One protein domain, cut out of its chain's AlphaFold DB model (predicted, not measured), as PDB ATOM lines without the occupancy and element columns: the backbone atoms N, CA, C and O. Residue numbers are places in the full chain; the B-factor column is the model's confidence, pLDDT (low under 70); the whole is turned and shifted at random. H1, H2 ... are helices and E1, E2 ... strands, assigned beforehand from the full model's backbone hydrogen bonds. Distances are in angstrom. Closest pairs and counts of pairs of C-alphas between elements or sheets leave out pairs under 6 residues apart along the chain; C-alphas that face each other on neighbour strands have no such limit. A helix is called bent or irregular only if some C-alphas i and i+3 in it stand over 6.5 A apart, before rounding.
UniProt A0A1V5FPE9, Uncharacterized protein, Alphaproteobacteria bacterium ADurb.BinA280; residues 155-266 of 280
ATOM      1  N   SER A 155     -13.858 -21.163 -45.345       94.44
ATOM      2  CA  SER A 155     -15.120 -21.295 -44.615       94.44
ATOM      3  C   SER A 155     -14.957 -21.158 -43.102       94.44
ATOM      4  O   SER A 155     -15.891 -20.707 -42.442       94.44
ATOM      5  N   PHE A 156     -13.786 -21.466 -42.530       95.94
ATOM      6  CA  PHE A 156     -13.523 -21.217 -41.115       95.94
ATOM      7  C   PHE A 156     -13.788 -19.749 -40.750       95.94
ATOM      8  O   PHE A 156     -14.454 -19.489 -39.749       95.94
ATOM      9  N   PHE A 157     -13.343 -18.804 -41.579       95.88
ATOM     10  CA  PHE A 157     -13.460 -17.371 -41.308       95.88
ATOM     11  C   PHE A 157     -14.787 -16.773 -41.783       95.88
ATOM     12  O   PHE A 157     -15.278 -15.829 -41.171       95.88
ATOM     13  N   THR A 158     -15.374 -17.323 -42.850       94.25
ATOM     14  CA  THR A 158     -16.578 -16.766 -43.488       94.25
ATOM     15  C   THR A 158     -17.890 -17.396 -43.022       94.25
ATOM     16  O   THR A 158     -18.945 -16.857 -43.326       94.25
ATOM     17  N   THR A 159     -17.863 -18.518 -42.291       93.75
ATOM     18  CA  THR A 159     -19.097 -19.194 -41.831       93.75
ATOM     19  C   THR A 159     -19.246 -19.234 -40.315       93.75
ATOM     20  O   THR A 159     -20.365 -19.293 -39.805       93.75
ATOM     21  N   ASN A 160     -18.141 -19.193 -39.562       96.38
ATOM     22  CA  ASN A 160     -18.220 -19.149 -38.106       96.38
ATOM     23  C   ASN A 160     -18.507 -17.718 -37.652       96.38
ATOM     24  O   ASN A 160     -17.901 -16.768 -38.145       96.38
ATOM     25  N   GLN A 161     -19.420 -17.579 -36.695       96.44
ATOM     26  CA  GLN A 161     -19.767 -16.289 -36.114       96.44
ATOM     27  C   GLN A 161     -18.859 -15.962 -34.926       96.44
ATOM     28  O   GLN A 161     -18.506 -16.836 -34.129       96.44
ATOM     29  N   PHE A 162     -18.523 -14.685 -34.793       96.38
ATOM     30  CA  PHE A 162     -17.772 -14.132 -33.689       96.38
ATOM     31  C   PHE A 162     -18.634 -14.124 -32.425       96.38
ATOM     32  O   PHE A 162     -19.600 -13.370 -32.285       96.38
ATOM     33  N   ALA A 163     -18.246 -14.968 -31.480       94.38
ATOM     34  CA  ALA A 163     -18.803 -15.064 -30.145       94.38
ATOM     35  C   ALA A 163     -17.667 -15.428 -29.188       94.38
ATOM     36  O   ALA A 163     -17.077 -16.497 -29.328       94.38
ATOM     37  N   LEU A 164     -17.369 -14.559 -28.218       90.31
ATOM     38  CA  LEU A 164     -16.181 -14.654 -27.347       90.31
ATOM     39  C   LEU A 164     -16.031 -15.998 -26.620       90.31
ATOM     40  O   LEU A 164     -14.922 -16.453 -26.359       90.31
ATOM     41  N   THR A 165     -17.147 -16.653 -26.304       90.38
ATOM     42  CA  THR A 165     -17.155 -17.963 -25.643       90.38
ATOM     43  C   THR A 165     -16.853 -19.119 -26.597       90.38
ATOM     44  O   THR A 165     -16.484 -20.200 -26.143       90.38
ATOM     45  N   SER A 166     -16.983 -18.918 -27.911       94.88
ATOM     46  CA  SER A 166     -16.775 -19.962 -28.913       94.88
ATOM     47  C   SER A 166     -15.293 -20.235 -29.158       94.88
ATOM     48  O   SER A 166     -14.474 -19.320 -29.268       94.88
ATOM     49  N   VAL A 167     -14.962 -21.513 -29.339       95.88
ATOM     50  CA  VAL A 167     -13.605 -21.967 -29.674       95.88
ATOM     51  C   VAL A 167     -13.077 -21.244 -30.913       95.88
ATOM     52  O   VAL A 167     -11.988 -20.687 -30.871       95.88
ATOM     53  N   ASN A 168     -13.848 -21.212 -32.005       96.88
ATOM     54  CA  ASN A 168     -13.374 -20.643 -33.272       96.88
ATOM     55  C   ASN A 168     -13.041 -19.152 -33.139       96.88
ATOM     56  O   ASN A 168     -12.074 -18.690 -33.738       96.88
ATOM     57  N   THR A 169     -13.800 -18.417 -32.317       96.81
ATOM     58  CA  THR A 169     -13.500 -17.011 -32.024       96.81
ATOM     59  C   THR A 169     -12.195 -16.882 -31.257       96.81
ATOM     60  O   THR A 169     -11.356 -16.083 -31.643       96.81
ATOM     61  N   LYS A 170     -11.963 -17.703 -30.228       96.75
ATOM     62  CA  LYS A 170     -10.693 -17.693 -29.486       96.75
ATOM     63  C   LYS A 170      -9.492 -18.022 -30.378       96.75
ATOM     64  O   LYS A 170      -8.479 -17.338 -30.312       96.75
ATOM     65  N   VAL A 171      -9.627 -19.011 -31.267       97.50
ATOM     66  CA  VAL A 171      -8.596 -19.336 -32.272       97.50
ATOM     67  C   VAL A 171      -8.322 -18.135 -33.178       97.50
ATOM     68  O   VAL A 171      -7.167 -17.801 -33.421       97.50
ATOM     69  N   PHE A 172      -9.375 -17.468 -33.652       97.06
ATOM     70  CA  PHE A 172      -9.258 -16.286 -34.501       97.06
ATOM     71  C   PHE A 172      -8.618 -15.095 -33.777       97.06
ATOM     72  O   PHE A 172      -7.731 -14.459 -34.331       97.06
ATOM     73  N   ILE A 173      -8.994 -14.839 -32.525       95.81
ATOM     74  CA  ILE A 173      -8.401 -13.799 -31.675       95.81
ATOM     75  C   ILE A 173      -6.896 -14.027 -31.517       95.81
ATOM     76  O   ILE A 173      -6.117 -13.100 -31.724       95.81
ATOM     77  N   LEU A 174      -6.475 -15.257 -31.201       96.38
ATOM     78  CA  LEU A 174      -5.052 -15.585 -31.080       96.38
ATOM     79  C   LEU A 174      -4.321 -15.439 -32.419       96.38
ATOM     80  O   LEU A 174      -3.189 -14.963 -32.444       96.38
ATOM     81  N   LEU A 175      -4.956 -15.813 -33.534       95.69
ATOM     82  CA  LEU A 175      -4.385 -15.625 -34.868       95.69
ATOM     83  C   LEU A 175      -4.151 -14.137 -35.164       95.69
ATOM     84  O   LEU A 175      -3.058 -13.766 -35.580       95.69
ATOM     85  N   LEU A 176      -5.149 -13.286 -34.903       94.94
ATOM     86  CA  LEU A 176      -5.020 -11.837 -35.060       94.94
ATOM     87  C   LEU A 176      -3.935 -11.261 -34.136       94.94
ATOM     88  O   LEU A 176      -3.158 -10.412 -34.560       94.94
ATOM     89  N   ALA A 177      -3.851 -11.730 -32.889       94.12
ATOM     90  CA  ALA A 177      -2.857 -11.265 -31.924       94.12
ATOM     91  C   ALA A 177      -1.419 -11.553 -32.392       94.12
ATOM     92  O   ALA A 177      -0.537 -10.704 -32.259       94.12
ATOM     93  N   GLN A 178      -1.188 -12.714 -33.020       93.94
ATOM     94  CA  GLN A 178       0.113 -13.074 -33.601       93.94
ATOM     95  C   GLN A 178       0.564 -12.119 -34.716       93.94
ATOM     96  O   GLN A 178       1.767 -11.962 -34.932       93.94
ATOM     97  N   ALA A 179      -0.374 -11.461 -35.400       94.00
ATOM     98  CA  ALA A 179      -0.076 -10.491 -36.451       94.00
ATOM     99  C   ALA A 179       0.360  -9.116 -35.920       94.00
ATOM    100  O   ALA A 179       0.772  -8.273 -36.717       94.00
ATOM    101  N   LYS A 180       0.325  -8.901 -34.593       93.56
ATOM    102  CA  LYS A 180       0.686  -7.638 -33.924       93.56
ATOM    103  C   LYS A 180      -0.106  -6.457 -34.508       93.56
ATOM    104  O   LYS A 180       0.465  -5.601 -35.191       93.56
ATOM    105  N   PRO A 181      -1.432  -6.436 -34.287       94.38
ATOM    106  CA  PRO A 181      -2.321  -5.452 -34.880       94.38
ATOM    107  C   PRO A 181      -1.927  -4.037 -34.461       94.38
ATOM    108  O   PRO A 181      -1.424  -3.795 -33.361       94.38
ATOM    109  N   LYS A 182      -2.189  -3.092 -35.361       94.88
ATOM    110  CA  LYS A 182      -1.835  -1.684 -35.196       94.88
ATOM    111  C   LYS A 182      -3.078  -0.823 -35.091       94.88
ATOM    112  O   LYS A 182      -4.105  -1.116 -35.697       94.88
ATOM    113  N   SER A 183      -2.958   0.270 -34.354       94.69
ATOM    114  CA  SER A 183      -3.954   1.329 -34.302       94.69
ATOM    115  C   SER A 183      -4.241   1.854 -35.705       94.69
ATOM    116  O   SER A 183      -3.326   2.204 -36.454       94.69
ATOM    117  N   PHE A 184      -5.524   1.966 -36.040       95.31
ATOM    118  CA  PHE A 184      -5.948   2.403 -37.369       95.31
ATOM    119  C   PHE A 184      -5.654   3.878 -37.612       95.31
ATOM    120  O   PHE A 184      -5.418   4.271 -38.751       95.31
ATOM    121  N   LEU A 185      -5.654   4.693 -36.557       95.62
ATOM    122  CA  LEU A 185      -5.488   6.139 -36.679       95.62
ATOM    123  C   LEU A 185      -4.052   6.597 -36.425       95.62
ATOM    124  O   LEU A 185      -3.641   7.615 -36.972       95.62
ATOM    125  N   SER A 186      -3.282   5.864 -35.613       95.38
ATOM    126  CA  SER A 186      -1.923   6.270 -35.222       95.38
ATOM    127  C   SER A 186      -0.801   5.360 -35.721       95.38
ATOM    128  O   SER A 186       0.359   5.737 -35.602       95.38
ATOM    129  N   ALA A 187      -1.119   4.176 -36.257       95.19
ATOM    130  CA  ALA A 187      -0.159   3.123 -36.612       95.19
ATOM    131  C   ALA A 187       0.685   2.566 -35.440       95.19
ATOM    132  O   ALA A 187       1.542   1.707 -35.666       95.19
ATOM    133  N   ALA A 188       0.437   3.010 -34.202       94.44
ATOM    134  CA  ALA A 188       1.046   2.451 -32.999       94.44
ATOM    135  C   ALA A 188       0.600   0.998 -32.778       94.44
ATOM    136  O   ALA A 188      -0.465   0.600 -33.249       94.44
ATOM    137  N   ASP A 189       1.391   0.211 -32.055       91.94
ATOM    138  CA  ASP A 189       0.987  -1.145 -31.681       91.94
ATOM    139  C   ASP A 189      -0.224  -1.101 -30.738       91.94
ATOM    140  O   ASP A 189      -0.323  -0.233 -29.867       91.94
ATOM    141  N   VAL A 190      -1.178  -2.011 -30.943       89.88
ATOM    142  CA  VAL A 190      -2.288  -2.197 -30.004       89.88
ATOM    143  C   VAL A 190      -1.756  -2.943 -28.785       89.88
ATOM    144  O   VAL A 190      -1.114  -3.982 -28.934       89.88
ATOM    145  N   ASP A 191      -2.044  -2.431 -27.589       87.00
ATOM    146  CA  ASP A 191      -1.760  -3.155 -26.353       87.00
ATOM    147  C   ASP A 191      -2.690  -4.368 -26.250       87.00
ATOM    148  O   ASP A 191      -3.907  -4.232 -26.112       87.00
ATOM    149  N   LEU A 192      -2.114  -5.556 -26.407       88.06
ATOM    150  CA  LEU A 192      -2.853  -6.810 -26.416       88.06
ATOM    151  C   LEU A 192      -2.951  -7.453 -25.039       88.06
ATOM    152  O   LEU A 192      -3.835  -8.288 -24.855       88.06
ATOM    153  N   ASP A 193      -2.078  -7.111 -24.091       83.06
ATOM    154  CA  ASP A 193      -2.034  -7.820 -22.812       83.06
ATOM    155  C   ASP A 193      -3.336  -7.563 -22.043       83.06
ATOM    156  O   ASP A 193      -4.061  -8.512 -21.741       83.06
ATOM    157  N   ASP A 194      -3.726  -6.300 -21.863       79.94
ATOM    158  CA  ASP A 194      -4.989  -5.932 -21.201       79.94
ATOM    159  C   ASP A 194      -6.226  -6.471 -21.944       79.94
ATOM    160  O   ASP A 194      -7.190  -6.977 -21.345       79.94
ATOM    161  N   VAL A 195      -6.189  -6.404 -23.278       82.75
ATOM    162  CA  VAL A 195      -7.282  -6.848 -24.150       82.75
ATOM    163  C   VAL A 195      -7.500  -8.355 -24.030       82.75
ATOM    164  O   VAL A 195      -8.640  -8.810 -23.927       82.75
ATOM    165  N   LEU A 196      -6.429  -9.146 -24.023       86.56
ATOM    166  CA  LEU A 196      -6.496 -10.605 -23.976       86.56
ATOM    167  C   LEU A 196      -6.630 -11.146 -22.538       86.56
ATOM    168  O   LEU A 196      -7.150 -12.249 -22.352       86.56
ATOM    169  N   GLN A 197      -6.235 -10.385 -21.512       84.88
ATOM    170  CA  GLN A 197      -6.541 -10.713 -20.112       84.88
ATOM    171  C   GLN A 197      -8.050 -10.660 -19.849       84.88
ATOM    172  O   GLN A 197      -8.636 -11.589 -19.287       84.88
ATOM    173  N   THR A 198      -8.703  -9.581 -20.287       78.06
ATOM    174  CA  THR A 198     -10.137  -9.377 -20.043       78.06
ATOM    175  C   THR A 198     -11.020 -10.037 -21.102       78.06
ATOM    176  O   THR A 198     -12.128 -10.472 -20.784       78.06
ATOM    177  N   CYS A 199     -10.526 -10.148 -22.340       79.69
ATOM    178  CA  CYS A 199     -11.243 -10.639 -23.516       79.69
ATOM    179  C   CYS A 199     -12.632  -9.985 -23.658       79.69
ATOM    180  O   CYS A 199     -13.659 -10.658 -23.767       79.69
ATOM    181  N   ASN A 200     -12.678  -8.650 -23.609       78.25
ATOM    182  CA  ASN A 200     -13.922  -7.888 -23.714       78.25
ATOM    183  C   ASN A 200     -14.313  -7.639 -25.181       78.25
ATOM    184  O   ASN A 200     -13.485  -7.335 -26.037       78.25
ATOM    185  N   ARG A 201     -15.617  -7.693 -25.471       77.50
ATOM    186  CA  ARG A 201     -16.181  -7.434 -26.802       77.50
ATOM    187  C   ARG A 201     -15.889  -6.018 -27.307       77.50
ATOM    188  O   ARG A 201     -15.913  -5.810 -28.512       77.50
ATOM    189  N   THR A 202     -15.663  -5.054 -26.414       78.12
ATOM    190  CA  THR A 202     -15.388  -3.648 -26.768       78.12
ATOM    191  C   THR A 202     -14.093  -3.448 -27.545       78.12
ATOM    192  O   THR A 202     -13.964  -2.433 -28.224       78.12
ATOM    193  N   GLU A 203     -13.177  -4.411 -27.481       81.38
ATOM    194  CA  GLU A 203     -11.864  -4.350 -28.133       81.38
ATOM    195  C   GLU A 203     -11.885  -4.916 -29.565       81.38
ATOM    196  O   GLU A 203     -10.905  -4.818 -30.304       81.38
ATOM    197  N   PHE A 204     -13.024  -5.486 -29.981       90.81
ATOM    198  CA  PHE A 204     -13.221  -6.076 -31.302       90.81
ATOM    199  C   PHE A 204     -14.195  -5.243 -32.129       90.81
ATOM    200  O   PHE A 204     -15.369  -5.072 -31.783       90.81
ATOM    201  N   HIS A 205     -13.710  -4.749 -33.259       91.94
ATOM    202  CA  HIS A 205     -14.456  -3.879 -34.153       91.94
ATOM    203  C   HIS A 205     -14.971  -4.644 -35.366       91.94
ATOM    204  O   HIS A 205     -14.252  -5.476 -35.918       91.94
ATOM    205  N   HIS A 206     -16.195  -4.333 -35.806       94.19
ATOM    206  CA  HIS A 206     -16.687  -4.837 -37.085       94.19
ATOM    207  C   HIS A 206     -16.045  -4.014 -38.202       94.19
ATOM    208  O   HIS A 206     -16.337  -2.827 -38.303       94.19
ATOM    209  N   ILE A 207     -15.223  -4.630 -39.050       95.25
ATOM    210  CA  ILE A 207     -14.576  -3.960 -40.191       95.25
ATOM    211  C   ILE A 207     -15.640  -3.281 -41.065       95.25
ATOM    212  O   ILE A 207     -15.482  -2.124 -41.457       95.25
ATOM    213  N   PHE A 208     -16.742  -3.991 -41.307       94.56
ATOM    214  CA  PHE A 208     -17.978  -3.497 -41.895       94.56
ATOM    215  C   PHE A 208     -19.067  -3.438 -40.807       94.56
ATOM    216  O   PHE A 208     -19.595  -4.488 -40.416       94.56
ATOM    217  N   PRO A 209     -19.430  -2.241 -40.298       94.56
ATOM    218  CA  PRO A 209     -20.447  -2.092 -39.258       94.56
ATOM    219  C   PRO A 209     -21.798  -2.701 -39.646       94.56
ATOM    220  O   PRO A 209     -22.189  -2.707 -40.812       94.56
ATOM    221  N   LYS A 210     -22.566  -3.162 -38.654       94.12
ATOM    222  CA  LYS A 210     -23.847  -3.861 -38.883       94.12
ATOM    223  C   LYS A 210     -24.845  -3.042 -39.691       94.12
ATOM    224  O   LYS A 210     -25.444  -3.565 -40.620       94.12
ATOM    225  N   ASN A 211     -24.993  -1.759 -39.357       92.25
ATOM    226  CA  ASN A 211     -25.905  -0.862 -40.069       92.25
ATOM    227  C   ASN A 211     -25.461  -0.669 -41.525       92.25
ATOM    228  O   ASN A 211     -26.296  -0.695 -42.424       92.25
ATOM    229  N   TYR A 212     -24.148  -0.554 -41.763       93.88
ATOM    230  CA  TYR A 212     -23.590  -0.497 -43.112       93.88
ATOM    231  C   TYR A 212     -23.919  -1.774 -43.898       93.88
ATOM    232  O   TYR A 212     -24.448  -1.688 -45.001       93.88
ATOM    233  N   LEU A 213     -23.685  -2.956 -43.324       94.31
ATOM    234  CA  LEU A 213     -23.995  -4.230 -43.979       94.31
ATOM    235  C   LEU A 213     -25.498  -4.416 -44.235       94.31
ATOM    236  O   LEU A 213     -25.880  -4.829 -45.327       94.31
ATOM    237  N   ALA A 214     -26.357  -4.049 -43.280       93.75
ATOM    238  CA  ALA A 214     -27.807  -4.136 -43.430       93.75
ATOM    239  C   ALA A 214     -28.327  -3.268 -44.588       93.75
ATOM    240  O   ALA A 214     -29.122  -3.744 -45.396       93.75
ATOM    241  N   LEU A 215     -27.830  -2.031 -44.714       93.44
ATOM    242  CA  LEU A 215     -28.172  -1.133 -45.825       93.44
ATOM    243  C   LEU A 215     -27.649  -1.625 -47.184       93.44
ATOM    244  O   LEU A 215     -28.169  -1.214 -48.216       93.44
ATOM    245  N   ASN A 216     -26.653  -2.513 -47.190       91.62
ATOM    246  CA  ASN A 216     -26.044  -3.075 -48.396       91.62
ATOM    247  C   ASN A 216     -26.460  -4.536 -48.659       91.62
ATOM    248  O   ASN A 216     -25.734  -5.277 -49.317       91.62
ATOM    249  N   GLY A 217     -27.625  -4.963 -48.159       92.56
ATOM    250  CA  GLY A 217     -28.212  -6.265 -48.504       92.56
ATOM    251  C   GLY A 217     -27.783  -7.442 -47.623       92.56
ATOM    252  O   GLY A 217     -28.160  -8.572 -47.916       92.56
ATOM    253  N   PHE A 218     -27.070  -7.192 -46.521       93.81
ATOM    254  CA  PHE A 218     -26.655  -8.209 -45.546       93.81
ATOM    255  C   PHE A 218     -27.272  -7.942 -44.158       93.81
ATOM    256  O   PHE A 218     -26.569  -7.570 -43.210       93.81
ATOM    257  N   PRO A 219     -28.604  -8.081 -43.996       93.31
ATOM    258  CA  PRO A 219     -29.285  -7.793 -42.731       93.31
ATOM    259  C   PRO A 219     -29.080  -8.889 -41.672       93.31
ATOM    260  O   PRO A 219     -29.355  -8.662 -40.492       93.31
ATOM    261  N   ASN A 220     -28.606 -10.073 -42.070       94.50
ATOM    262  CA  ASN A 220     -28.537 -11.235 -41.195       94.50
ATOM    263  C   ASN A 220     -27.276 -11.230 -40.329       94.50
ATOM    264  O   ASN A 220     -26.171 -10.920 -40.780       94.50
ATOM    265  N   LYS A 221     -27.417 -11.691 -39.080       92.88
ATOM    266  CA  LYS A 221     -26.271 -11.864 -38.172       92.88
ATOM    267  C   LYS A 221     -25.230 -12.844 -38.712       92.88
ATOM    268  O   LYS A 221     -24.049 -12.660 -38.440       92.88
ATOM    269  N   THR A 222     -25.659 -13.847 -39.477       91.88
ATOM    270  CA  THR A 222     -24.778 -14.840 -40.106       91.88
ATOM    271  C   THR A 222     -23.767 -14.215 -41.051       91.88
ATOM    272  O   THR A 222     -22.682 -14.760 -41.161       91.88
ATOM    273  N   ASP A 223     -24.092 -13.072 -41.659       90.38
ATOM    274  CA  ASP A 223     -23.198 -12.335 -42.559       90.38
ATOM    275  C   ASP A 223     -22.434 -11.244 -41.795       90.38
ATOM    276  O   ASP A 223     -21.240 -11.036 -41.988       90.38
ATOM    277  N   GLN A 224     -23.112 -10.563 -40.865       94.12
ATOM    278  CA  GLN A 224     -22.538  -9.442 -40.118       94.12
ATOM    279  C   GLN A 224     -21.493  -9.861 -39.086       94.12
ATOM    280  O   GLN A 224     -20.570  -9.095 -38.810       94.12
ATOM    281  N   PHE A 225     -21.652 -11.042 -38.487       95.88
ATOM    282  CA  PHE A 225     -20.806 -11.505 -37.393       95.88
ATOM    283  C   PHE A 225     -19.785 -12.559 -37.826       95.88
ATOM    284  O   PHE A 225     -19.200 -13.194 -36.958       95.88
ATOM    285  N   VAL A 226     -19.548 -12.783 -39.119       96.31
ATOM    286  CA  VAL A 226     -18.491 -13.716 -39.554       96.31
ATOM    287  C   VAL A 226     -17.136 -13.299 -38.982       96.31
ATOM    288  O   VAL A 226     -16.864 -12.105 -38.870       96.31
ATOM    289  N   LEU A 227     -16.276 -14.258 -38.626       96.88
ATOM    290  CA  LEU A 227     -14.952 -13.956 -38.052       96.88
ATOM    291  C   LEU A 227     -14.151 -12.995 -38.939       96.88
ATOM    292  O   LEU A 227     -13.564 -12.046 -38.432       96.88
ATOM    293  N   ALA A 228     -14.208 -13.184 -40.262       95.69
ATOM    294  CA  ALA A 228     -13.532 -12.331 -41.240       95.69
ATOM    295  C   ALA A 228     -13.941 -10.846 -41.178       95.69
ATOM    296  O   ALA A 228     -13.230 -10.006 -41.717       95.69
ATOM    297  N   ASN A 229     -15.063 -10.502 -40.531       96.06
ATOM    298  CA  ASN A 229     -15.525  -9.126 -40.368       96.06
ATOM    299  C   ASN A 229     -15.025  -8.466 -39.067       96.06
ATOM    300  O   ASN A 229     -15.535  -7.413 -38.697       96.06
ATOM    301  N   PHE A 230     -14.066  -9.052 -38.347       95.81
ATOM    302  CA  PHE A 230     -13.558  -8.489 -37.093       95.81
ATOM    303  C   PHE A 230     -12.065  -8.186 -37.125       95.81
ATOM    304  O   PHE A 230     -11.268  -8.961 -37.646       95.81
ATOM    305  N   ALA A 231     -11.694  -7.080 -36.483       95.06
ATOM    306  CA  ALA A 231     -10.314  -6.692 -36.220       95.06
ATOM    307  C   ALA A 231     -10.167  -6.153 -34.789       95.06
ATOM    308  O   ALA A 231     -11.140  -5.695 -34.181       95.06
ATOM    309  N   PHE A 232      -8.942  -6.182 -34.264       94.12
ATOM    310  CA  PHE A 232      -8.601  -5.426 -33.061       94.12
ATOM    311  C   PHE A 232      -8.592  -3.930 -33.363       94.12
ATOM    312  O   PHE A 232      -8.050  -3.507 -34.383       94.12
ATOM    313  N   LEU A 233      -9.125  -3.136 -32.440       90.69
ATOM    314  CA  LEU A 233      -8.906  -1.696 -32.399       90.69
ATOM    315  C   LEU A 233      -8.487  -1.289 -30.996       90.69
ATOM    316  O   LEU A 233      -8.985  -1.831 -30.016       90.69
ATOM    317  N   SER A 234      -7.645  -0.260 -30.902       87.56
ATOM    318  CA  SER A 234      -7.462   0.412 -29.620       87.56
ATOM    319  C   SER A 234      -8.786   1.035 -29.167       87.56
ATOM    320  O   SER A 234      -9.591   1.491 -29.987       87.56
ATOM    321  N   GLN A 235      -8.994   1.152 -27.856       85.81
ATOM    322  CA  GLN A 235     -10.183   1.810 -27.309       85.81
ATOM    323  C   GLN A 235     -10.375   3.239 -27.863       85.81
ATOM    324  O   GLN A 235     -11.500   3.694 -28.089       85.81
ATOM    325  N   LYS A 236      -9.270   3.957 -28.118       89.56
ATOM    326  CA  LYS A 236      -9.275   5.296 -28.728       89.56
ATOM    327  C   LYS A 236      -9.761   5.261 -30.176       89.56
ATOM    328  O   LYS A 236     -10.598   6.092 -30.543       89.56
ATOM    329  N   ASP A 237      -9.277   4.312 -30.973       92.31
ATOM    330  CA  ASP A 237      -9.725   4.142 -32.357       92.31
ATOM    331  C   ASP A 237     -11.194   3.745 -32.396       92.31
ATOM    332  O   ASP A 237     -11.960   4.361 -33.130       92.31
ATOM    333  N   ASN A 238     -11.622   2.802 -31.552       90.62
ATOM    334  CA  ASN A 238     -13.007   2.343 -31.529       90.62
ATOM    335  C   ASN A 238     -13.988   3.491 -31.209       90.62
ATOM    336  O   ASN A 238     -15.005   3.649 -31.886       90.62
ATOM    337  N   ARG A 239     -13.646   4.369 -30.251       91.12
ATOM    338  CA  ARG A 239     -14.429   5.586 -29.948       91.12
ATOM    339  C   ARG A 239     -14.437   6.618 -31.077       91.12
ATOM    340  O   ARG A 239     -15.393   7.377 -31.182       91.12
ATOM    341  N   SER A 240     -13.384   6.672 -31.888       94.12
ATOM    342  CA  SER A 240     -13.236   7.661 -32.964       94.12
ATOM    343  C   SER A 240     -13.896   7.191 -34.269       94.12
ATOM    344  O   SER A 240     -14.565   7.963 -34.962       94.12
ATOM    345  N   ILE A 241     -13.733   5.910 -34.598       94.38
ATOM    346  CA  ILE A 241     -14.270   5.266 -35.799       94.38
ATOM    347  C   ILE A 241     -15.778   5.032 -35.646       94.38
ATOM    348  O   ILE A 241     -16.538   5.442 -36.525       94.38
ATOM    349  N   GLN A 242     -16.224   4.502 -34.502       92.38
ATOM    350  CA  GLN A 242     -17.636   4.223 -34.198       92.38
ATOM    351  C   GLN A 242     -18.288   3.291 -35.234       92.38
ATOM    352  O   GLN A 242     -17.846   2.164 -35.394       92.38
ATOM    353  N   ASP A 243     -19.344   3.718 -35.922       92.06
ATOM    354  CA  ASP A 243     -20.077   2.951 -36.932       92.06
ATOM    355  C   ASP A 243     -19.854   3.476 -38.361       92.06
ATOM    356  O   ASP A 243     -20.621   3.155 -39.273       92.06
ATOM    357  N   LYS A 244     -18.788   4.266 -38.572       94.69
ATOM    358  CA  LYS A 244     -18.419   4.791 -39.894       94.69
ATOM    359  C   LYS A 244     -18.193   3.654 -40.881       94.69
ATOM    360  O   LYS A 244     -17.591   2.633 -40.555       94.69
ATOM    361  N   ALA A 245     -18.623   3.865 -42.120       93.56
ATOM    362  CA  ALA A 245     -18.363   2.922 -43.194       93.56
ATOM    363  C   ALA A 245     -16.844   2.738 -43.411       93.56
ATOM    364  O   ALA A 245     -16.090   3.704 -43.238       93.56
ATOM    365  N   PRO A 246     -16.398   1.552 -43.867       93.31
ATOM    366  CA  PRO A 246     -14.992   1.268 -44.157       93.31
ATOM    367  C   PRO A 246     -14.290   2.332 -44.983       93.31
ATOM    368  O   PRO A 246     -13.199   2.775 -44.638       93.31
ATOM    369  N   PHE A 247     -14.955   2.803 -46.036       92.69
ATOM    370  CA  PHE A 247     -14.427   3.864 -46.883       92.69
ATOM    371  C   PHE A 247     -14.197   5.183 -46.132       92.69
ATOM    372  O   PHE A 247     -13.256   5.912 -46.438       92.69
ATOM    373  N   ASP A 248     -15.050   5.516 -45.165       94.12
ATOM    374  CA  ASP A 248     -14.992   6.792 -44.458       94.12
ATOM    375  C   ASP A 248     -13.954   6.779 -43.341       94.12
ATOM    376  O   ASP A 248     -13.129   7.694 -43.291       94.12
ATOM    377  N   TYR A 249     -13.897   5.728 -42.513       94.31
ATOM    378  CA  TYR A 249     -12.793   5.617 -41.554       94.31
ATOM    379  C   TYR A 249     -11.459   5.330 -42.247       94.31
ATOM    380  O   TYR A 249     -10.414   5.763 -41.766       94.31
ATOM    381  N   GLY A 250     -11.467   4.685 -43.417       94.06
ATOM    382  CA  GLY A 250     -10.274   4.471 -44.229       94.06
ATOM    383  C   GLY A 250      -9.595   5.778 -44.654       94.06
ATOM    384  O   GLY A 250      -8.379   5.800 -44.850       94.06
ATOM    385  N   LYS A 251     -10.332   6.894 -44.755       94.50
ATOM    386  CA  LYS A 251      -9.757   8.236 -44.986       94.50
ATOM    387  C   LYS A 251      -9.077   8.817 -43.747       94.50
ATOM    388  O   LYS A 251      -8.224   9.683 -43.887       94.50
ATOM    389  N   MET A 252      -9.464   8.359 -42.557       95.31
ATOM    390  CA  MET A 252      -8.884   8.791 -41.282       95.31
ATOM    391  C   MET A 252      -7.557   8.079 -40.985       95.31
ATOM    392  O   MET A 252      -6.801   8.534 -40.133       95.31
ATOM    393  N   MET A 253      -7.276   6.965 -41.668       95.81
ATOM    394  CA  MET A 253      -6.032   6.218 -41.499       95.81
ATOM    395  C   MET A 253      -4.841   6.958 -42.133       95.81
ATOM    396  O   MET A 253      -4.985   7.518 -43.228       95.81
ATOM    397  N   PRO A 254      -3.643   6.898 -41.524       95.12
ATOM    398  CA  PRO A 254      -2.447   7.554 -42.041       95.12
ATOM    399  C   PRO A 254      -2.044   6.966 -43.410       95.12
ATOM    400  O   PRO A 254      -1.752   5.769 -43.492       95.12
ATOM    401  N   PRO A 255      -1.997   7.770 -44.496       91.00
ATOM    402  CA  PRO A 255      -1.803   7.258 -45.856       91.00
ATOM    403  C   PRO A 255      -0.540   6.409 -46.038       91.00
ATOM    404  O   PRO A 255      -0.607   5.361 -46.670       91.00
ATOM    405  N   GLY A 256       0.583   6.818 -45.438       93.19
ATOM    406  CA  GLY A 256       1.865   6.112 -45.549       93.19
ATOM    407  C   GLY A 256       1.955   4.794 -44.771       93.19
ATOM    408  O   GLY A 256       2.904   4.044 -44.967       93.19
ATOM    409  N   SER A 257       0.990   4.496 -43.898       94.50
ATOM    410  CA  SER A 257       0.997   3.284 -43.061       94.50
ATOM    411  C   SER A 257      -0.241   2.412 -43.252       94.50
ATOM    412  O   SER A 257      -0.344   1.360 -42.626       94.50
ATOM    413  N   LYS A 258      -1.178   2.821 -44.115       94.00
ATOM    414  CA  LYS A 258      -2.474   2.158 -44.287       94.00
ATOM    415  C   LYS A 258      -2.334   0.678 -44.637       94.00
ATOM    416  O   LYS A 258      -2.917  -0.154 -43.952       94.00
ATOM    417  N   ASP A 259      -1.527   0.345 -45.639       93.94
ATOM    418  CA  ASP A 259      -1.363  -1.044 -46.083       93.94
ATOM    419  C   ASP A 259      -0.727  -1.920 -44.997       93.94
ATOM    420  O   ASP A 259      -1.155  -3.053 -44.786       93.94
ATOM    421  N   ALA A 260       0.237  -1.373 -44.249       94.31
ATOM    422  CA  ALA A 260       0.861  -2.066 -43.126       94.31
ATOM    423  C   ALA A 260      -0.134  -2.320 -41.981       94.31
ATOM    424  O   ALA A 260      -0.127  -3.403 -41.398       94.31
ATOM    425  N   ILE A 261      -1.011  -1.354 -41.682       95.50
ATOM    426  CA  ILE A 261      -2.077  -1.522 -40.686       95.50
ATOM    427  C   ILE A 261      -3.054  -2.618 -41.132       95.50
ATOM    428  O   ILE A 261      -3.339  -3.531 -40.362       95.50
ATOM    429  N   LEU A 262      -3.539  -2.561 -42.377       94.50
ATOM    430  CA  LEU A 262      -4.497  -3.541 -42.897       94.50
ATOM    431  C   LEU A 262      -3.906  -4.952 -42.926       94.50
ATOM    432  O   LEU A 262      -4.562  -5.894 -42.484       94.50
ATOM    433  N   ALA A 263      -2.651  -5.092 -43.358       93.69
ATOM    434  CA  ALA A 263      -1.940  -6.365 -43.341       93.69
ATOM    435  C   ALA A 263      -1.793  -6.925 -41.914       93.69
ATOM    436  O   ALA A 263      -2.073  -8.103 -41.696       93.69
ATOM    437  N   ALA A 264      -1.434  -6.082 -40.936       94.00
ATOM    438  CA  ALA A 264      -1.319  -6.465 -39.523       94.00
ATOM    439  C   ALA A 264      -2.667  -6.828 -38.869       94.00
ATOM    440  O   ALA A 264      -2.701  -7.445 -37.809       94.00
ATOM    441  N   SER A 265      -3.788  -6.464 -39.494       93.25
ATOM    442  CA  SER A 265      -5.142  -6.838 -39.067       93.25
ATOM    443  C   SER A 265      -5.788  -7.906 -39.953       93.25
ATOM    444  O   SER A 265      -6.974  -8.181 -39.788       93.25
ATOM    445  N   HIS A 266      -5.039  -8.507 -40.886       93.12
ATOM    446  CA  HIS A 266      -5.547  -9.476 -41.864       93.12
ATOM    447  C   HIS A 266      -6.726  -8.966 -42.715       93.12
ATOM    448  O   HIS A 266      -7.571  -9.742 -43.160       93.12
TER     449      HIS A 266
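This is residues 155 to 266 of the 280 residues of an uncharacterized protein of Alphaproteobacteria bacterium ADurb.BinA280 (UniProt A0A1V5FPE9). A very small two-strand sheet, E1 and E2, sits in the middle of a rounded body, and eight mostly short helices are spread round it. H2, the longest, lies on one side of the sheet next to E2, and H6 lies on the other side next to E1; the remaining helices are farther out, and no helix touches another. The printed part has 112 residues, with eight named helices and two named strands in the order H1 H2 H3 E1 H4 H5 E2 H6 H7 H8; the sheet is antiparallel, in the order E1 - E2, and the class is mostly helix. The whole is compact, with a radius of gyration of the C-alphas of 13.4 A and spans of 34 by 33 by 23 A.

Find C-alpha 204 at (-13.221, -6.076, -31.302); there E1 begins, residues 204 to 206, and its partner E2 is residues 230 to 232. H2, residues 167 to 178, runs 16.8 A from C-alpha 167 at (-13.605, -21.967, -29.674). H6 is residues 235 to 241, 10.0 A long. Look also for H1, residues 155 to 159, H3, residues 193 to 198, H4, residues 210 to 215, H5, residues 221 to 224, and H7, residues 246 to 250; the centres of H3 and H4 are the farthest from the mean of the C-alphas, at 15.5 A and 15.4 A. H8, residues 255 to 264, runs 15.1 A to C-alpha 264 at (-1.319, -6.465, -39.523); it is irregular, with C-alphas 256 and 259 7.9 A apart.

Begin at the sheet: E1 and E2 are antiparallel, at 139 degrees, with N 205 and O 231 2.9 A apart and N 231 and O 205 3.1 A apart, both within hydrogen-bond range. The closest C-alphas of H2 and E2 are those of Leu 176 and Ala 231, at 7.5 A; those of E1 and H6 are His 205 and Asn 238, at 6.9 A. H2 and H3 are near each other, with 6 pairs of C-alphas within 10 A. Close but not clearly touching are H2 and H8, at a steep tilt of 44 degrees, opposite ways, closest at Leu 176 and Ala 264, 7.9 A; H1 and H5, at Thr 159 and Thr 222, 7.4 A; H4 and H5, at Lys 210 and Gln 224, 5.9 A; and H6 and H7, at Ile 241 and Tyr 249, 6.0 A, among others. Every O i to N i+4 pair is within hydrogen-bond range in H1, H2, H3, H4, H6 and H7, and 4 of 6 are in H8; H5 is too short for such a pair.

The two C-alphas farthest apart, those of Asp 193 and Gly 217, are 36.7 A apart. The printed part has no cut. The link from H2 to H3, residues 179 to 192, is long. The mean pLDDT of the printed part is 92.6, and no printed residue is under 70.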